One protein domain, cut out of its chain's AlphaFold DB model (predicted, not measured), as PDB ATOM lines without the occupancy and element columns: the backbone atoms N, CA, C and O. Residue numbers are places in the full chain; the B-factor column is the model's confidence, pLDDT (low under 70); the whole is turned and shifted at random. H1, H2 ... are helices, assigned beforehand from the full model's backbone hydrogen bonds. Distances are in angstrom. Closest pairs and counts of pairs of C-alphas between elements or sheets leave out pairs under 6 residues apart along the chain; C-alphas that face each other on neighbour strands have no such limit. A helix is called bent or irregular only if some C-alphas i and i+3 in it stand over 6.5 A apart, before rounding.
ATOM      1  N   SER A   8     187.177 135.041 203.118       94.62
ATOM      2  CA  SER A   8     188.325 134.629 202.301       94.62
ATOM      3  C   SER A   8     189.104 133.499 202.969       94.62
ATOM      4  O   SER A   8     189.547 132.576 202.288       94.62
ATOM      5  N   ASP A   9     189.210 133.517 204.295       94.19
ATOM      6  CA  ASP A   9     189.946 132.496 205.039       94.19
ATOM      7  C   ASP A   9     189.211 131.154 205.014       94.19
ATOM      8  O   ASP A   9     189.844 130.116 204.838       94.19
ATOM      9  N   ILE A  10     187.873 131.172 205.028       94.69
ATOM     10  CA  ILE A  10     187.046 129.977 204.788       94.69
ATOM     11  C   ILE A  10     187.379 129.358 203.422       94.69
ATOM     12  O   ILE A  10     187.578 128.147 203.323       94.69
ATOM     13  N   VAL A  11     187.463 130.175 202.366       95.62
ATOM     14  CA  VAL A  11     187.787 129.698 201.009       95.62
ATOM     15  C   VAL A  11     189.202 129.122 200.951       95.62
ATOM     16  O   VAL A  11     189.389 128.044 200.385       95.62
ATOM     17  N   LYS A  12     190.188 129.782 201.572       95.38
ATOM     18  CA  LYS A  12     191.572 129.278 201.638       95.38
ATOM     19  C   LYS A  12     191.645 127.920 202.340       95.38
ATOM     20  O   LYS A  12     192.238 126.999 201.793       95.38
ATOM     21  N   LEU A  13     190.997 127.781 203.498       95.38
ATOM     22  CA  LEU A  13     190.956 126.526 204.262       95.38
ATOM     23  C   LEU A  13     190.190 125.423 203.514       95.38
ATOM     24  O   LEU A  13     190.543 124.247 203.583       95.38
ATOM     25  N   SER A  14     189.170 125.800 202.739       92.44
ATOM     26  CA  SER A  14     188.432 124.857 201.891       92.44
ATOM     27  C   SER A  14     189.309 124.328 200.757       92.44
ATOM     28  O   SER A  14     189.267 123.137 200.455       92.44
ATOM     29  N   ALA A  15     190.137 125.190 200.159       95.88
ATOM     30  CA  ALA A  15     191.059 124.809 199.093       95.88
ATOM     31  C   ALA A  15     192.163 123.850 199.573       95.88
ATOM     32  O   ALA A  15     192.652 123.046 198.783       95.88
ATOM     33  N   THR A  16     192.537 123.903 200.855       95.31
ATOM     34  CA  THR A  16     193.528 122.993 201.454       95.31
ATOM     35  C   THR A  16     192.916 121.708 202.020       95.31
ATOM     36  O   THR A  16     193.657 120.835 202.464       95.31
ATOM     37  N   GLY A  17     191.585 121.570 202.008       93.75
ATOM     38  CA  GLY A  17     190.883 120.410 202.565       93.75
ATOM     39  C   GLY A  17     190.823 120.382 204.098       93.75
ATOM     40  O   GLY A  17     190.456 119.357 204.676       93.75
ATOM     41  N   ASP A  18     191.151 121.488 204.773       94.56
ATOM     42  CA  ASP A  18     191.092 121.583 206.233       94.56
ATOM     43  C   ASP A  18     189.650 121.801 206.712       94.56
ATOM     44  O   ASP A  18     189.200 122.914 206.991       94.56
ATOM     45  N   SER A  19     188.898 120.706 206.808       92.62
ATOM     46  CA  SER A  19     187.489 120.739 207.222       92.62
ATOM     47  C   SER A  19     187.273 121.264 208.651       92.62
ATOM     48  O   SER A  19     186.258 121.917 208.915       92.62
ATOM     49  N   ALA A  20     188.217 121.027 209.570       95.56
ATOM     50  CA  ALA A  20     188.138 121.527 210.941       95.56
ATOM     51  C   ALA A  20     188.360 123.045 210.980       95.56
ATOM     52  O   ALA A  20     187.566 123.766 211.596       95.56
ATOM     53  N   GLY A  21     189.376 123.528 210.257       94.75
ATOM     54  CA  GLY A  21     189.640 124.950 210.071       94.75
ATOM     55  C   GLY A  21     188.461 125.671 209.420       94.75
ATOM     56  O   GLY A  21     188.008 126.690 209.940       94.75
ATOM     57  N   VAL A  22     187.890 125.111 208.346       96.44
ATOM     58  CA  VAL A  22     186.694 125.658 207.678       96.44
ATOM     59  C   VAL A  22     185.531 125.814 208.658       96.44
ATOM     60  O   VAL A  22     184.914 126.879 208.719       96.44
ATOM     61  N   LYS A  23     185.238 124.778 209.455       96.12
ATOM     62  CA  LYS A  23     184.148 124.821 210.439       96.12
ATOM     63  C   LYS A  23     184.379 125.904 211.494       96.12
ATOM     64  O   LYS A  23     183.437 126.628 211.823       96.12
ATOM     65  N   SER A  24     185.604 126.017 212.010       96.62
ATOM     66  CA  SER A  24     185.957 127.060 212.979       96.62
ATOM     67  C   SER A  24     185.784 128.449 212.371       96.62
ATOM     68  O   SER A  24     185.082 129.282 212.936       96.62
ATOM     69  N   ALA A  25     186.320 128.665 211.166       95.50
ATOM     70  CA  ALA A  25     186.279 129.959 210.501       95.50
ATOM     71  C   ALA A  25     184.849 130.420 210.166       95.50
ATOM     72  O   ALA A  25     184.528 131.601 210.299       95.50
ATOM     73  N   ILE A  26     183.961 129.495 209.786       96.06
ATOM     74  CA  ILE A  26     182.527 129.786 209.622       96.06
ATOM     75  C   ILE A  26     181.913 130.244 210.949       96.06
ATOM     76  O   ILE A  26     181.159 131.221 210.966       96.06
ATOM     77  N   GLY A  27     182.226 129.548 212.046       96.50
ATOM     78  CA  GLY A  27     181.768 129.907 213.389       96.50
ATOM     79  C   GLY A  27     182.198 131.319 213.780       96.50
ATOM     80  O   GLY A  27     181.351 132.125 214.174       96.50
ATOM     81  N   ASP A  28     183.476 131.638 213.581       95.69
ATOM     82  CA  ASP A  28     184.052 132.947 213.896       95.69
ATOM     83  C   ASP A  28     183.380 134.072 213.095       95.69
ATOM     84  O   ASP A  28     182.950 135.078 213.665       95.69
ATOM     85  N   VAL A  29     183.203 133.882 211.781       95.56
ATOM     86  CA  VAL A  29     182.532 134.862 210.910       95.56
ATOM     87  C   VAL A  29     181.079 135.090 211.341       95.56
ATOM     88  O   VAL A  29     180.601 136.230 211.334       95.56
ATOM     89  N   LEU A  30     180.354 134.030 211.718       96.25
ATOM     90  CA  LEU A  30     178.980 134.156 212.217       96.25
ATOM     91  C   LEU A  30     178.933 134.941 213.529       96.25
ATOM     92  O   LEU A  30     178.133 135.872 213.653       96.25
ATOM     93  N   GLN A  31     179.799 134.598 214.483       95.31
ATOM     94  CA  GLN A  31     179.877 135.293 215.765       95.31
ATOM     95  C   GLN A  31     180.210 136.774 215.574       95.31
ATOM     96  O   GLN A  31     179.521 137.630 216.132       95.31
ATOM     97  N   GLN A  32     181.186 137.096 214.721       93.75
ATOM     98  CA  GLN A  32     181.550 138.478 214.420       93.75
ATOM     99  C   GLN A  32     180.368 139.266 213.836       93.75
ATOM    100  O   GLN A  32     180.097 140.384 214.279       93.75
ATOM    101  N   LYS A  33     179.624 138.690 212.880       93.62
ATOM    102  CA  LYS A  33     178.436 139.341 212.296       93.62
ATOM    103  C   LYS A  33     177.351 139.611 213.337       93.62
ATOM    104  O   LYS A  33     176.750 140.685 213.312       93.62
ATOM    105  N   ILE A  34     177.115 138.668 214.250       94.88
ATOM    106  CA  ILE A  34     176.148 138.839 215.342       94.88
ATOM    107  C   ILE A  34     176.587 139.978 216.263       94.88
ATOM    108  O   ILE A  34     175.788 140.870 216.540       94.88
ATOM    109  N   VAL A  35     177.851 139.987 216.697       95.38
ATOM    110  CA  VAL A  35     178.389 141.030 217.584       95.38
ATOM    111  C   VAL A  35     178.264 142.411 216.942       95.38
ATOM    112  O   VAL A  35     177.654 143.301 217.535       95.38
ATOM    113  N   VAL A  36     178.730 142.572 215.699       93.81
ATOM    114  CA  VAL A  36     178.632 143.844 214.963       93.81
ATOM    115  C   VAL A  36     177.171 144.266 214.771       93.81
ATOM    116  O   VAL A  36     176.831 145.435 214.953       93.81
ATOM    117  N   GLY A  37     176.281 143.324 214.445       94.44
ATOM    118  CA  GLY A  37     174.849 143.593 214.310       94.44
ATOM    119  C   GLY A  37     174.214 144.090 215.614       94.44
ATOM    120  O   GLY A  37     173.470 145.072 215.607       94.44
ATOM    121  N   LEU A  38     174.544 143.462 216.745       95.56
ATOM    122  CA  LEU A  38     174.074 143.881 218.066       95.56
ATOM    123  C   LEU A  38     174.632 145.250 218.465       95.56
ATOM    124  O   LEU A  38     173.897 146.072 219.010       95.56
ATOM    125  N   GLU A  39     175.906 145.518 218.191       93.81
ATOM    126  CA  GLU A  39     176.518 146.826 218.434       93.81
ATOM    127  C   GLU A  39     175.855 147.931 217.612       93.81
ATOM    128  O   GLU A  39     175.560 149.000 218.147       93.81
ATOM    129  N   ASN A  40     175.565 147.674 216.337       93.62
ATOM    130  CA  ASN A  40     174.858 148.627 215.486       93.62
ATOM    131  C   ASN A  40     173.432 148.871 215.993       93.62
ATOM    132  O   ASN A  40     173.047 150.022 216.180       93.62
ATOM    133  N   LYS A  41     172.700 147.812 216.361       93.44
ATOM    134  CA  LYS A  41     171.362 147.943 216.957       93.44
ATOM    135  C   LYS A  41     171.377 148.746 218.264       93.44
ATOM    136  O   LYS A  41     170.490 149.568 218.491       93.44
ATOM    137  N   LYS A  42     172.387 148.547 219.120       92.00
ATOM    138  CA  LYS A  42     172.584 149.348 220.343       92.00
ATOM    139  C   LYS A  42     172.810 150.825 220.016       92.00
ATOM    140  O   LYS A  42     172.213 151.681 220.664       92.00
ATOM    141  N   LYS A  43     173.639 151.126 219.008       91.44
ATOM    142  CA  LYS A  43     173.872 152.505 218.540       91.44
ATOM    143  C   LYS A  43     172.584 153.136 218.019       91.44
ATOM    144  O   LYS A  43     172.323 154.289 218.341       91.44
ATOM    145  N   ASP A  44     171.778 152.397 217.267       90.00
ATOM    146  CA  ASP A  44     170.511 152.901 216.734       90.00
ATOM    147  C   ASP A  44     169.514 153.213 217.855       90.00
ATOM    148  O   ASP A  44     168.951 154.303 217.879       90.00
ATOM    149  N   PHE A  45     169.386 152.331 218.852       88.69
ATOM    150  CA  PHE A  45     168.564 152.598 220.036       88.69
ATOM    151  C   PHE A  45     169.042 153.835 220.814       88.69
ATOM    152  O   PHE A  45     168.238 154.697 221.172       88.69
ATOM    153  N   ALA A  46     170.355 153.961 221.039       85.75
ATOM    154  CA  ALA A  46     170.927 155.123 221.715       85.75
ATOM    155  C   ALA A  46     170.685 156.423 220.930       85.75
ATOM    156  O   ALA A  46     170.342 157.440 221.528       85.75
ATOM    157  N   LYS A  47     170.792 156.387 219.595       84.31
ATOM    158  CA  LYS A  47     170.443 157.524 218.729       84.31
ATOM    159  C   LYS A  47     168.965 157.877 218.834       84.31
ATOM    160  O   LYS A  47     168.656 159.056 218.946       84.31
ATOM    161  N   THR A  48     168.058 156.897 218.842       78.94
ATOM    162  CA  THR A  48     166.625 157.155 219.056       78.94
ATOM    163  C   THR A  48     166.372 157.821 220.403       78.94
ATOM    164  O   THR A  48     165.521 158.696 220.475       78.94
ATOM    165  N   PHE A  49     167.102 157.441 221.455       78.75
ATOM    166  CA  PHE A  49     166.972 158.053 222.780       78.75
ATOM    167  C   PHE A  49     167.537 159.482 222.832       78.75
ATOM    168  O   PHE A  49     166.872 160.382 223.338       78.75
ATOM    169  N   LEU A  50     168.736 159.701 222.284       77.62
ATOM    170  CA  LEU A  50     169.438 160.990 222.313       77.62
ATOM    171  C   LEU A  50     168.841 162.025 221.349       77.62
ATOM    172  O   LEU A  50     168.776 163.203 221.686       77.62
ATOM    173  N   ASN A  51     168.373 161.594 220.174       70.44
ATOM    174  CA  ASN A  51     167.781 162.469 219.162       70.44
ATOM    175  C   ASN A  51     166.258 162.613 219.322       70.44
ATOM    176  O   ASN A  51     165.601 163.089 218.395       70.44
ATOM    177  N   LYS A  52     165.680 162.249 220.481       59.78
ATOM    178  CA  LYS A  52     164.342 162.726 220.870       59.78
ATOM    179  C   LYS A  52     164.405 164.239 221.090       59.78
ATOM    180  O   LYS A  52     164.453 164.723 222.217       59.78
TER     181      LYS A  52
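This is residues 8 to 52 of the 76 residues of an uncharacterized protein of marine metagenome (UniProt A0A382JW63). A short helix, H1, folds back through a tight turn beside the beginning of one long helix, H2, as a helical hairpin with very unequal arms. Most of H2 runs on alone past H1, and residues 30 to 52, of which 30 to 50 belong to H2, stick out as a long free arm that makes most of the length. The printed part has 45 residues with two named helices, H1 then H2 along the chain, and no named strand; the class is all helix. It is extended, with a radius of gyration of the C-alphas of 16.6 A, and the C-alphas span 53 by 14 by 5 A, a rod.

H1, residues 8 to 15, and H2, residues 19 to 50, form a helical hairpin. They touch, with 10 pairs of C-alphas within 8 A. The closest C-alphas of the two are those of Ile 10 and Val 22, 5.2 A apart. H2 touches H1 with residues 19 to 26 alone. Their lines stand at a shallow tilt of 17 degrees, and they run opposite ways. In H1 and H2 every pair of O i and N i+4 is within hydrogen-bond range.

H1 begins at C-alpha 8 at (188.325, 134.629, 202.301) and ends at C-alpha 15, 10.7 A away. H2 begins at C-alpha 19 at (187.489, 120.739, 207.222) and ends at C-alpha 50 at (169.438, 160.990, 222.313), 46.6 A from first to last C-alpha. Neither helix is bent.

The two C-alphas farthest apart are those of Gly 17 and Lys 52, at 53.2 A. The printed part has no cut, and the link from H1 to H2, three residues, is tight. The mean pLDDT of the printed part is 91.7, and residue 52 is under 70.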